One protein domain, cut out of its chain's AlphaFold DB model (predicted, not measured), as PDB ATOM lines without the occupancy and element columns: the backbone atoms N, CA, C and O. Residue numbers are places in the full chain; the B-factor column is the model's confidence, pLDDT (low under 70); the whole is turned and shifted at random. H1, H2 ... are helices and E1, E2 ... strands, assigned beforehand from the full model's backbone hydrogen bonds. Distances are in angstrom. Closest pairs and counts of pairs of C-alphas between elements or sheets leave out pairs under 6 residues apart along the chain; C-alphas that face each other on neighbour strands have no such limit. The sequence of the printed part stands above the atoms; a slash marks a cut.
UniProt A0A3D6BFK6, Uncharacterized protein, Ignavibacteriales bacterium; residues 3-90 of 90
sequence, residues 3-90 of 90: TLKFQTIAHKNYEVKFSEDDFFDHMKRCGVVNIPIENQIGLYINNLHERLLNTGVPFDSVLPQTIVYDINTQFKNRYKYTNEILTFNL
ATOM      1  N   THR A   3      24.603  20.353 -92.249       88.00
ATOM      2  CA  THR A   3      23.402  20.858 -92.917       88.00
ATOM      3  C   THR A   3      22.305  21.075 -91.878       88.00
ATOM      4  O   THR A   3      22.092  20.214 -91.028       88.00
ATOM      5  N   LEU A   4      21.606  22.204 -91.969       88.44
ATOM      6  CA  LEU A   4      20.452  22.538 -91.145       88.44
ATOM      7  C   LEU A   4      19.265  22.855 -92.053       88.44
ATOM      8  O   LEU A   4      19.419  23.588 -93.033       88.44
ATOM      9  N   LYS A   5      18.097  22.293 -91.732       90.94
ATOM     10  CA  LYS A   5      16.852  22.518 -92.475       90.94
ATOM     11  C   LYS A   5      15.841  23.244 -91.607       90.94
ATOM     12  O   LYS A   5      15.765  22.960 -90.416       90.94
ATOM     13  N   PHE A   6      15.086  24.166 -92.184       89.56
ATOM     14  CA  PHE A   6      14.058  24.915 -91.462       89.56
ATOM     15  C   PHE A   6      13.005  25.476 -92.413       89.56
ATOM     16  O   PHE A   6      13.221  25.557 -93.625       89.56
ATOM     17  N   GLN A   7      11.882  25.895 -91.839       89.31
ATOM     18  CA  GLN A   7      10.833  26.653 -92.500       89.31
ATOM     19  C   GLN A   7      10.794  28.091 -91.967       89.31
ATOM     20  O   GLN A   7      11.115  28.348 -90.804       89.31
ATOM     21  N   THR A   8      10.391  29.039 -92.803       86.56
ATOM     22  CA  THR A   8      10.143  30.431 -92.401       86.56
ATOM     23  C   THR A   8       8.662  30.711 -92.145       86.56
ATOM     24  O   THR A   8       7.804  29.885 -92.470       86.56
ATOM     25  N   ILE A   9       8.334  31.883 -91.585       85.75
ATOM     26  CA  ILE A   9       6.937  32.298 -91.351       85.75
ATOM     27  C   ILE A   9       6.128  32.406 -92.656       85.75
ATOM     28  O   ILE A   9       4.922  32.182 -92.626       85.75
ATOM     29  N   ALA A  10       6.765  32.649 -93.812       85.69
ATOM     30  CA  ALA A  10       6.111  32.573 -95.124       85.69
ATOM     31  C   ALA A  10       6.007  31.140 -95.692       85.69
ATOM     32  O   ALA A  10       5.772  30.960 -96.888       85.69
ATOM     33  N   HIS A  11       6.209  30.116 -94.860       85.44
ATOM     34  CA  HIS A  11       6.124  28.693 -95.201       85.44
ATOM     35  C   HIS A  11       7.140  28.185 -96.238       85.44
ATOM     36  O   HIS A  11       6.965  27.098 -96.797       85.44
ATOM     37  N   LYS A  12       8.239  28.912 -96.467       84.88
ATOM     38  CA  LYS A  12       9.319  28.473 -97.362       84.88
ATOM     39  C   LYS A  12      10.292  27.562 -96.630       84.88
ATOM     40  O   LYS A  12      10.611  27.814 -95.476       84.88
ATOM     41  N   ASN A  13      10.782  26.532 -97.317       87.69
ATOM     42  CA  ASN A  13      11.757  25.589 -96.772       87.69
ATOM     43  C   ASN A  13      13.167  25.941 -97.243       87.69
ATOM     44  O   ASN A  13      13.379  26.179 -98.433       87.69
ATOM     45  N   TYR A  14      14.126  25.901 -96.323       85.31
ATOM     46  CA  TYR A  14      15.530  26.176 -96.591       85.31
ATOM     47  C   TYR A  14      16.430  25.062 -96.079       85.31
ATOM     48  O   TYR A  14      16.156  24.421 -95.064       85.31
ATOM     49  N   GLU A  15      17.535  24.869 -96.792       87.62
ATOM     50  CA  GLU A  15      18.638  24.007 -96.398       87.62
ATOM     51  C   GLU A  15      19.923  24.830 -96.468       87.62
ATOM     52  O   GLU A  15      20.324  25.282 -97.540       87.62
ATOM     53  N   VAL A  16      20.562  25.051 -95.320       82.25
ATOM     54  CA  VAL A  16      21.751  25.905 -95.225       82.25
ATOM     55  C   VAL A  16      22.894  25.175 -94.543       82.25
ATOM     56  O   VAL A  16      22.703  24.224 -93.779       82.25
ATOM     57  N   LYS A  17      24.118  25.631 -94.811       84.81
ATOM     58  CA  LYS A  17      25.288  25.139 -94.097       84.81
ATOM     59  C   LYS A  17      25.399  25.813 -92.734       84.81
ATOM     60  O   LYS A  17      25.391  27.034 -92.630       84.81
ATOM     61  N   PHE A  18      25.557  24.992 -91.708       87.19
ATOM     62  CA  PHE A  18      25.669  25.395 -90.317       87.19
ATOM     63  C   PHE A  18      27.066  25.063 -89.782       87.19
ATOM     64  O   PHE A  18      27.569  23.942 -89.935       87.19
ATOM     65  N   SER A  19      27.708  26.057 -89.176       90.69
ATOM     66  CA  SER A  19      28.975  25.916 -88.458       90.69
ATOM     67  C   SER A  19      28.671  25.976 -86.966       90.69
ATOM     68  O   SER A  19      28.160  26.986 -86.487       90.69
ATOM     69  N   GLU A  20      28.943  24.886 -86.243       92.88
ATOM     70  CA  GLU A  20      28.745  24.851 -84.789       92.88
ATOM     71  C   GLU A  20      29.642  25.871 -84.090       92.88
ATOM     72  O   GLU A  20      29.205  26.518 -83.145       92.88
ATOM     73  N   ASP A  21      30.872  26.047 -84.570       93.81
ATOM     74  CA  ASP A  21      31.809  27.003 -83.990       93.81
ATOM     75  C   ASP A  21      31.320  28.441 -84.162       93.81
ATOM     76  O   ASP A  21      31.236  29.160 -83.167       93.81
ATOM     77  N   ASP A  22      30.872  28.818 -85.366       91.12
ATOM     78  CA  ASP A  22      30.278  30.139 -85.617       91.12
ATOM     79  C   ASP A  22      29.045  30.361 -84.717       91.12
ATOM     80  O   ASP A  22      28.858  31.448 -84.170       91.12
ATOM     81  N   PHE A  23      28.217  29.326 -84.525       93.44
ATOM     82  CA  PHE A  23      27.057  29.383 -83.635       93.44
ATOM     83  C   PHE A  23      27.457  29.623 -82.175       93.44
ATOM     84  O   PHE A  23      26.903  30.509 -81.526       93.44
ATOM     85  N   PHE A  24      28.416  28.865 -81.637       94.12
ATOM     86  CA  PHE A  24      28.838  29.029 -80.243       94.12
ATOM     87  C   PHE A  24      29.592  30.342 -80.020       94.12
ATOM     88  O   PHE A  24      29.457  30.944 -78.956       94.12
ATOM     89  N   ASP A  25      30.343  30.825 -81.007       92.75
ATOM     90  CA  ASP A  25      30.981  32.137 -80.933       92.75
ATOM     91  C   ASP A  25      29.964  33.276 -81.012       92.75
ATOM     92  O   ASP A  25      30.104  34.265 -80.292       92.75
ATOM     93  N   HIS A  26      28.897  33.119 -81.800       90.94
ATOM     94  CA  HIS A  26      27.750  34.021 -81.746       90.94
ATOM     95  C   HIS A  26      27.081  33.987 -80.370       90.94
ATOM     96  O   HIS A  26      26.832  35.037 -79.783       90.94
ATOM     97  N   MET A  27      26.837  32.797 -79.819       91.81
ATOM     98  CA  MET A  27      26.191  32.627 -78.518       91.81
ATOM     99  C   MET A  27      26.997  33.289 -77.389       91.81
ATOM    100  O   MET A  27      26.419  33.958 -76.546       91.81
ATOM    101  N   LYS A  28      28.332  33.207 -77.404       90.62
ATOM    102  CA  LYS A  28      29.186  33.916 -76.429       90.62
ATOM    103  C   LYS A  28      29.046  35.442 -76.473       90.62
ATOM    104  O   LYS A  28      29.335  36.095 -75.479       90.62
ATOM    105  N   ARG A  29      28.679  36.012 -77.624       87.38
ATOM    106  CA  ARG A  29      28.589  37.467 -77.831       87.38
ATOM    107  C   ARG A  29      27.170  37.999 -77.645       87.38
ATOM    108  O   ARG A  29      26.997  39.076 -77.092       87.38
ATOM    109  N   CYS A  30      26.185  37.256 -78.140       85.69
ATOM    110  CA  CYS A  30      24.798  37.702 -78.291       85.69
ATOM    111  C   CYS A  30      23.777  36.625 -77.879       85.69
ATOM    112  O   CYS A  30      22.610  36.698 -78.263       85.69
ATOM    113  N   GLY A  31      24.210  35.575 -77.178       87.62
ATOM    114  CA  GLY A  31      23.344  34.480 -76.752       87.62
ATOM    115  C   GLY A  31      22.298  34.926 -75.737       87.62
ATOM    116  O   GLY A  31      22.525  35.853 -74.963       87.62
ATOM    117  N   VAL A  32      21.157  34.237 -75.724       89.62
ATOM    118  CA  VAL A  32      20.102  34.451 -74.732       89.62
ATOM    119  C   VAL A  32      20.104  33.257 -73.792       89.62
ATOM    120  O   VAL A  32      20.051  32.102 -74.211       89.62
ATOM    121  N   VAL A  33      20.201  33.528 -72.498       89.75
ATOM    122  CA  VAL A  33      20.323  32.470 -71.497       89.75
ATOM    123  C   VAL A  33      18.977  31.760 -71.304       89.75
ATOM    124  O   VAL A  33      17.920  32.387 -71.364       89.75
ATOM    125  N   ASN A  34      19.013  30.450 -71.049       86.81
ATOM    126  CA  ASN A  34      17.862  29.614 -70.672       86.81
ATOM    127  C   ASN A  34      16.744  29.455 -71.719       86.81
ATOM    128  O   ASN A  34      15.626  29.081 -71.362       86.81
ATOM    129  N   ILE A  35      17.015  29.669 -73.010       91.44
ATOM    130  CA  ILE A  35      16.053  29.322 -74.069       91.44
ATOM    131  C   ILE A  35      16.327  27.927 -74.662       91.44
ATOM    132  O   ILE A  35      17.449  27.419 -74.555       91.44
ATOM    133  N   PRO A  36      15.330  27.282 -75.299       91.44
ATOM    134  CA  PRO A  36      15.541  26.047 -76.054       91.44
ATOM    135  C   PRO A  36      16.629  26.192 -77.125       91.44
ATOM    136  O   PRO A  36      16.776  27.258 -77.728       91.44
ATOM    137  N   ILE A  37      17.366  25.107 -77.385       92.69
ATOM    138  CA  ILE A  37      18.483  25.083 -78.345       92.69
ATOM    139  C   ILE A  37      18.014  25.546 -79.726       92.69
ATOM    140  O   ILE A  37      18.663  26.368 -80.367       92.69
ATOM    141  N   GLU A  38      16.863  25.050 -80.162       90.94
ATOM    142  CA  GLU A  38      16.241  25.354 -81.446       90.94
ATOM    143  C   GLU A  38      15.924  26.848 -81.558       90.94
ATOM    144  O   GLU A  38      16.183  27.461 -82.590       90.94
ATOM    145  N   ASN A  39      15.465  27.474 -80.472       90.56
ATOM    146  CA  ASN A  39      15.215  28.913 -80.446       90.56
ATOM    147  C   ASN A  39      16.525  29.701 -80.550       90.56
ATOM    148  O   ASN A  39      16.595  30.667 -81.308       90.56
ATOM    149  N   GLN A  40      17.580  29.274 -79.849       92.19
ATOM    150  CA  GLN A  40      18.894  29.917 -79.940       92.19
ATOM    151  C   GLN A  40      19.488  29.801 -81.349       92.19
ATOM    152  O   GLN A  40      20.059  30.760 -81.870       92.19
ATOM    153  N   ILE A  41      19.329  28.639 -81.984       91.62
ATOM    154  CA  ILE A  41      19.716  28.404 -83.375       91.62
ATOM    155  C   ILE A  41      18.890  29.289 -84.315       91.62
ATOM    156  O   ILE A  41      19.456  29.910 -85.209       91.62
ATOM    157  N   GLY A  42      17.579  29.404 -84.095       88.00
ATOM    158  CA  GLY A  42      16.706  30.293 -84.862       88.00
ATOM    159  C   GLY A  42      17.150  31.755 -84.786       88.00
ATOM    160  O   GLY A  42      17.255  32.412 -85.818       88.00
ATOM    161  N   LEU A  43      17.502  32.246 -83.592       88.25
ATOM    162  CA  LEU A  43      18.065  33.591 -83.410       88.25
ATOM    163  C   LEU A  43      19.370  33.772 -84.187       88.25
ATOM    164  O   LEU A  43      19.544  34.775 -84.876       88.25
ATOM    165  N   TYR A  44      20.271  32.792 -84.116       89.44
ATOM    166  CA  TYR A  44      21.513  32.823 -84.881       89.44
ATOM    167  C   TYR A  44      21.256  32.880 -86.394       89.44
ATOM    168  O   TYR A  44      21.860  33.697 -87.083       89.44
ATOM    169  N   ILE A  45      20.329  32.071 -86.915       85.31
ATOM    170  CA  ILE A  45      19.991  32.064 -88.345       85.31
ATOM    171  C   ILE A  45      19.350  33.391 -88.767       85.31
ATOM    172  O   ILE A  45      19.736  33.938 -89.797       85.31
ATOM    173  N   ASN A  46      18.440  33.948 -87.961       79.88
ATOM    174  CA  ASN A  46      17.858  35.271 -88.212       79.88
ATOM    175  C   ASN A  46      18.942  36.366 -88.261       79.88
ATOM    176  O   ASN A  46      18.850  37.289 -89.068       79.88
ATOM    177  N   ASN A  47      19.995  36.235 -87.446       79.25
ATOM    178  CA  ASN A  47      21.145  37.143 -87.447       79.25
ATOM    179  C   ASN A  47      22.098  36.937 -88.637       79.25
ATOM    180  O   ASN A  47      22.808  37.867 -89.010       79.25
ATOM    181  N   LEU A  48      22.104  35.769 -89.290       77.00
ATOM    182  CA  LEU A  48      22.909  35.496 -90.492       77.00
ATOM    183  C   LEU A  48      22.355  36.161 -91.770       77.00
ATOM    184  O   LEU A  48      22.622  35.697 -92.882       77.00
ATOM    185  N   HIS A  49      21.613  37.258 -91.620       67.50
ATOM    186  CA  HIS A  49      20.855  37.952 -92.657       67.50
ATOM    187  C   HIS A  49      21.628  38.130 -93.977       67.50
ATOM    188  O   HIS A  49      21.112  37.778 -95.036       67.50
ATOM    189  N   GLU A  50      22.890  38.564 -93.930       58.91
ATOM    190  CA  GLU A  50      23.716  38.769 -95.131       58.91
ATOM    191  C   GLU A  50      24.038  37.470 -95.890       58.91
ATOM    192  O   GLU A  50      24.037  37.441 -97.121       58.91
ATOM    193  N   ARG A  51      24.274  36.359 -95.178       61.28
ATOM    194  CA  ARG A  51      24.553  35.060 -95.814       61.28
ATOM    195  C   ARG A  51      23.303  34.472 -96.470       61.28
ATOM    196  O   ARG A  51      23.424  33.834 -97.512       61.28
ATOM    197  N   LEU A  52      22.121  34.706 -95.898       60.53
ATOM    198  CA  LEU A  52      20.844  34.248 -96.459       60.53
ATOM    199  C   LEU A  52      20.383  35.120 -97.639       60.53
ATOM    200  O   LEU A  52      19.880  34.590 -98.631       60.53
ATOM    201  N   LEU A  53      20.637  36.429 -97.606       59.22
ATOM    202  CA  LEU A  53      20.385  37.317 -98.747       59.22
ATOM    203  C   LEU A  53      21.187  36.906 -99.987       59.22
ATOM    204  O   LEU A  53      20.638  36.890-101.088       59.22
ATOM    205  N   ASN A  54      22.441  36.473 -99.813       59.00
ATOM    206  CA  ASN A  54      23.257  35.927-100.906       59.00
ATOM    207  C   ASN A  54      22.669  34.642-101.517       59.00
ATOM    208  O   ASN A  54      23.006  34.285-102.643       59.00
ATOM    209  N   THR A  55      21.770  33.958-100.803       58.62
ATOM    210  CA  THR A  55      21.000  32.813-101.315       58.62
ATOM    211  C   THR A  55      19.649  33.204-101.933       58.62
ATOM    212  O   THR A  55      18.871  32.328-102.304       58.62
ATOM    213  N   GLY A  56      19.360  34.505-102.075       57.66
ATOM    214  CA  GLY A  56      18.110  35.021-102.646       57.66
ATOM    215  C   GLY A  56      16.914  34.947-101.693       57.66
ATOM    216  O   GLY A  56      15.764  34.967-102.137       57.66
ATOM    217  N   VAL A  57      17.165  34.831-100.386       57.50
ATOM    218  CA  VAL A  57      16.122  34.700 -99.364       57.50
ATOM    219  C   VAL A  57      15.763  36.087 -98.834       57.50
ATOM    220  O   VAL A  57      16.610  36.704 -98.189       57.50
ATOM    221  N   PRO A  58      14.547  36.609 -99.094       59.47
ATOM    222  CA  PRO A  58      14.096  37.836 -98.443       59.47
ATOM    223  C   PRO A  58      14.094  37.636 -96.925       59.47
ATOM    224  O   PRO A  58      13.881  36.514 -96.469       59.47
ATOM    225  N   PHE A  59      14.343  38.702 -96.152       66.38
ATOM    226  CA  PHE A  59      14.326  38.616 -94.688       66.38
ATOM    227  C   PHE A  59      12.987  38.047 -94.225       66.38
ATOM    228  O   PHE A  59      11.945  38.678 -94.394       66.38
ATOM    229  N   ASP A  60      13.036  36.836 -93.690       72.50
ATOM    230  CA  ASP A  60      11.866  36.080 -93.296       72.50
ATOM    231  C   ASP A  60      12.231  35.271 -92.055       72.50
ATOM    232  O   ASP A  60      13.224  34.539 -92.048       72.50
ATOM    233  N   SER A  61      11.469  35.459 -90.981       81.50
ATOM    234  CA  SER A  61      11.799  34.886 -89.679       81.50
ATOM    235  C   SER A  61      11.734  33.363 -89.727       81.50
ATOM    236  O   SER A  61      10.773  32.783 -90.240       81.50
ATOM    237  N   VAL A  62      12.732  32.702 -89.144       85.06
ATOM    238  CA  VAL A  62      12.737  31.244 -88.978       85.06
ATOM    239  C   VAL A  62      11.665  30.820 -87.976       85.06
ATOM    240  O   VAL A  62      11.557  31.413 -86.905       85.06
ATOM    241  N   LEU A  63      10.916  29.763 -88.299       86.88
ATOM    242  CA  LEU A  63      10.026  29.064 -87.372       86.88
ATOM    243  C   LEU A  63      10.841  28.045 -86.561       86.88
ATOM    244  O   LEU A  63      11.178  26.985 -87.101       86.88
ATOM    245  N   PRO A  64      11.166  28.305 -85.280       83.75
ATOM    246  CA  PRO A  64      12.112  27.474 -84.535       83.75
ATOM    247  C   PRO A  64      11.684  26.009 -84.417       83.75
ATOM    248  O   PRO A  64      12.513  25.108 -84.488       83.75
ATOM    249  N   GLN A  65      10.375  25.756 -84.335       84.69
ATOM    250  CA  GLN A  65       9.796  24.414 -84.241       84.69
ATOM    251  C   GLN A  65      10.010  23.545 -85.490       84.69
ATOM    252  O   GLN A  65       9.729  22.351 -85.465       84.69
ATOM    253  N   THR A  66      10.464  24.139 -86.594       88.75
ATOM    254  CA  THR A  66      10.720  23.441 -87.864       88.75
ATOM    255  C   THR A  66      12.201  23.163 -88.096       88.75
ATOM    256  O   THR A  66      12.563  22.589 -89.124       88.75
ATOM    257  N   ILE A  67      13.067  23.579 -87.165       88.19
ATOM    258  CA  ILE A  67      14.508  23.380 -87.272       88.19
ATOM    259  C   ILE A  67      14.815  21.892 -87.119       88.19
ATOM    260  O   ILE A  67      14.623  21.293 -86.064       88.19
ATOM    261  N   VAL A  68      15.345  21.310 -88.188       89.44
ATOM    262  CA  VAL A  68      15.860  19.945 -88.214       89.44
ATOM    263  C   VAL A  68      17.379  20.012 -88.293       89.44
ATOM    264  O   VAL A  68      17.962  20.440 -89.296       89.44
ATOM    265  N   TYR A  69      18.016  19.576 -87.211       87.81
ATOM    266  CA  TYR A  69      19.462  19.539 -87.053       87.81
ATOM    267  C   TYR A  69      19.874  18.356 -86.171       87.81
ATOM    268  O   TYR A  69      19.165  17.998 -85.232       87.81
ATOM    269  N   ASP A  70      21.033  17.759 -86.453       87.88
ATOM    270  CA  ASP A  70      21.598  16.691 -85.622       87.88
ATOM    271  C   ASP A  70      22.193  17.266 -84.322       87.88
ATOM    272  O   ASP A  70      23.399  17.527 -84.212       87.88
ATOM    273  N   ILE A  71      21.313  17.493 -83.341       88.06
ATOM    274  CA  ILE A  71      21.655  17.915 -81.978       88.06
ATOM    275  C   ILE A  71      22.144  16.690 -81.192       88.06
ATOM    276  O   ILE A  71      21.439  16.116 -80.353       88.06
ATOM    277  N   ASN A  72      23.379  16.286 -81.470       91.12
ATOM    278  CA  ASN A  72      24.028  15.179 -80.781       91.12
ATOM    279  C   ASN A  72      24.420  15.533 -79.328       91.12
ATOM    280  O   ASN A  72      24.368  16.688 -78.893       91.12
ATOM    281  N   THR A  73      24.839  14.530 -78.554       94.12
ATOM    282  CA  THR A  73      25.218  14.698 -77.138       94.12
ATOM    283  C   THR A  73      26.335  15.725 -76.936       94.12
ATOM    284  O   THR A  73      26.279  16.518 -75.998       94.12
ATOM    285  N   GLN A  74      27.333  15.757 -77.823       94.06
ATOM    286  CA  GLN A  74      28.447  16.703 -77.729       94.06
ATOM    287  C   GLN A  74      27.968  18.152 -77.884       94.06
ATOM    288  O   GLN A  74      28.360  19.016 -77.097       94.06
ATOM    289  N   PHE A  75      27.076  18.405 -78.842       94.56
ATOM    290  CA  PHE A  75      26.473  19.716 -79.049       94.56
ATOM    291  C   PHE A  75      25.666  20.159 -77.825       94.56
ATOM    292  O   PHE A  75      25.839  21.280 -77.351       94.56
ATOM    293  N   LYS A  76      24.841  19.264 -77.255       94.69
ATOM    294  CA  LYS A  76      24.059  19.552 -76.035       94.69
ATOM    295  C   LYS A  76      24.954  19.909 -74.853       94.69
ATOM    296  O   LYS A  76      24.674  20.875 -74.147       94.69
ATOM    297  N   ASN A  77      26.045  19.171 -74.661       95.75
ATOM    298  CA  ASN A  77      26.994  19.437 -73.583       95.75
ATOM    299  C   ASN A  77      27.666  20.804 -73.756       95.75
ATOM    300  O   ASN A  77      27.730  21.582 -72.805       95.75
ATOM    301  N   ARG A  78      28.105  21.135 -74.978       95.06
ATOM    302  CA  ARG A  78      28.697  22.446 -75.281       95.06
ATOM    303  C   ARG A  78      27.686  23.583 -75.126       95.06
ATOM    304  O   ARG A  78      28.044  24.638 -74.608       95.06
ATOM    305  N   TYR A  79      26.427  23.359 -75.505       95.00
ATOM    306  CA  TYR A  79      25.337  24.310 -75.293       95.00
ATOM    307  C   TYR A  79      25.086  24.587 -73.819       95.00
ATOM    308  O   TYR A  79      25.066  25.750 -73.427       95.00
ATOM    309  N   LYS A  80      24.959  23.538 -73.000       94.31
ATOM    310  CA  LYS A  80      24.776  23.668 -71.552       94.31
ATOM    311  C   LYS A  80      25.922  24.460 -70.921       94.31
ATOM    312  O   LYS A  80      25.667  25.451 -70.253       94.31
ATOM    313  N   TYR A  81      27.162  24.080 -71.221       93.50
ATOM    314  CA  TYR A  81      28.351  24.774 -70.726       93.50
ATOM    315  C   TYR A  81      28.392  26.254 -71.140       93.50
ATOM    316  O   TYR A  81      28.672  27.130 -70.327       93.50
ATOM    317  N   THR A  82      28.070  26.557 -72.402       92.88
ATOM    318  CA  THR A  82      28.045  27.945 -72.895       92.88
ATOM    319  C   THR A  82      26.941  28.758 -72.212       92.88
ATOM    320  O   THR A  82      27.174  29.906 -71.845       92.88
ATOM    321  N   ASN A  83      25.761  28.165 -71.994       91.56
ATOM    322  CA  ASN A  83      24.666  28.785 -71.240       91.56
ATOM    323  C   ASN A  83      25.065  29.091 -69.790       91.56
ATOM    324  O   ASN A  83      24.805  30.187 -69.299       91.56
ATOM    325  N   GLU A  84      25.724  28.143 -69.120       90.62
ATOM    326  CA  GLU A  84      26.227  28.331 -67.756       90.62
ATOM    327  C   GLU A  84      27.180  29.530 -67.696       90.62
ATOM    328  O   GLU A  84      26.962  30.429 -66.893       90.62
ATOM    329  N   ILE A  85      28.161  29.616 -68.604       88.94
ATOM    330  CA  ILE A  85      29.088  30.760 -68.665       88.94
ATOM    331  C   ILE A  85      28.352  32.085 -68.876       88.94
ATOM    332  O   ILE A  85      28.654  33.066 -68.200       88.94
ATOM    333  N   LEU A  86      27.406  32.135 -69.818       86.12
ATOM    334  CA  LEU A  86      26.652  33.357 -70.105       86.12
ATOM    335  C   LEU A  86      25.831  33.825 -68.904       86.12
ATOM    336  O   LEU A  86      25.696  35.025 -68.702       86.12
ATOM    337  N   THR A  87      25.343  32.896 -68.082       82.38
ATOM    338  CA  THR A  87      24.592  33.220 -66.860       82.38
ATOM    339  C   THR A  87      25.439  34.002 -65.852       82.38
ATOM    340  O   THR A  87      24.907  34.854 -65.153       82.38
ATOM    341  N   PHE A  88      26.746  33.736 -65.773       78.75
ATOM    342  CA  PHE A  88      27.648  34.412 -64.830       78.75
ATOM    343  C   PHE A  88      28.209  35.748 -65.345       78.75
ATOM    344  O   PHE A  88      28.828  36.474 -64.572       78.75
ATOM    345  N   ASN A  89      28.033  36.053 -66.635       63.09
ATOM    346  CA  ASN A  89      28.548  37.264 -67.285       63.09
ATOM    347  C   ASN A  89      27.464  38.334 -67.549       63.09
ATOM    348  O   ASN A  89      27.769  39.341 -68.190       63.09
ATOM    349  N   LEU A  90      26.224  38.108 -67.099       56.78
ATOM    350  CA  LEU A  90      25.094  39.048 -67.146       56.78
ATOM    351  C   LEU A  90      24.876  39.704 -65.781       56.78
ATOM    352  O   LEU A  90      24.505  40.898 -65.775       56.78
TER     353      LEU A  90
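AT A GLANCE: This is residues 3 to 90 of the 90 residues of an uncharacterized protein of Ignavibacteriales bacterium (UniProt A0A3D6BFK6). What is the shape? H2 lies near the middle of an elongated body, with H1 crossing it and the longest helix, H4, side by side with H1 at one end; the hairpin E1 and E2 and the short H3 are towards the other end. A long link, residues 54 to 72, runs back from H3 to H4. What is the make-up? The 88 printed residues have the order E1, E2, H1, H2, H3, H4, of mixed class, with one antiparallel sheet of order E1 - E2. The whole is compact, with a radius of gyration of the C-alphas of 13.0 A and spans of 38 by 24 by 20 A.

HOW THE PARTS SIT: How do the strands pair? E1, residues 3 to 7, and E2, residues 13 to 18, form an antiparallel hairpin at 149 degrees, with N 4 and O 16 within hydrogen-bond range at 2.9 A. How do the helices stand? H1, residues 20 to 30, touches H2, residues 37 to 47, about perpendicular at 80 degrees; their closest C-alphas, of Phe 23 and Tyr 44, are 6.6 A apart. Residues 79 to 86 of H4, residues 73 to 88, touch H1 at a shallow tilt of 15 degrees, the same way; the closest C-alphas, of Lys 28 and Leu 86, are 6.8 A apart. H3, residues 49 to 53, and H2 meet only through their link. Are the helix backbones complete? In H1, H2, H3 and H4 every O i to N i+4 pair is within hydrogen-bond range.

IN THESE COORDINATES: Where does E1 begin? C-alpha 3 is at (23.402, 20.858, -92.917). How long are the elements? E1 measures 13.8 A, E2 15.3 A, H1 14.9 A, H2 15.3 A and H3 6.1 A. H4 measures 23.4 A and ends with C-alpha 88 at (27.648, 34.412, -64.830).

THE WHOLE: How large is it? The two C-alphas farthest apart, of Gly 56 and Phe 88, are 39.0 A apart. Is it continuous and confident? The printed part has no cut, and the link from H3 to H4 is long. The pLDDT is under 70 at residues 49 to 59 and 89 to 90, with a mean of 84.4 over the printed part.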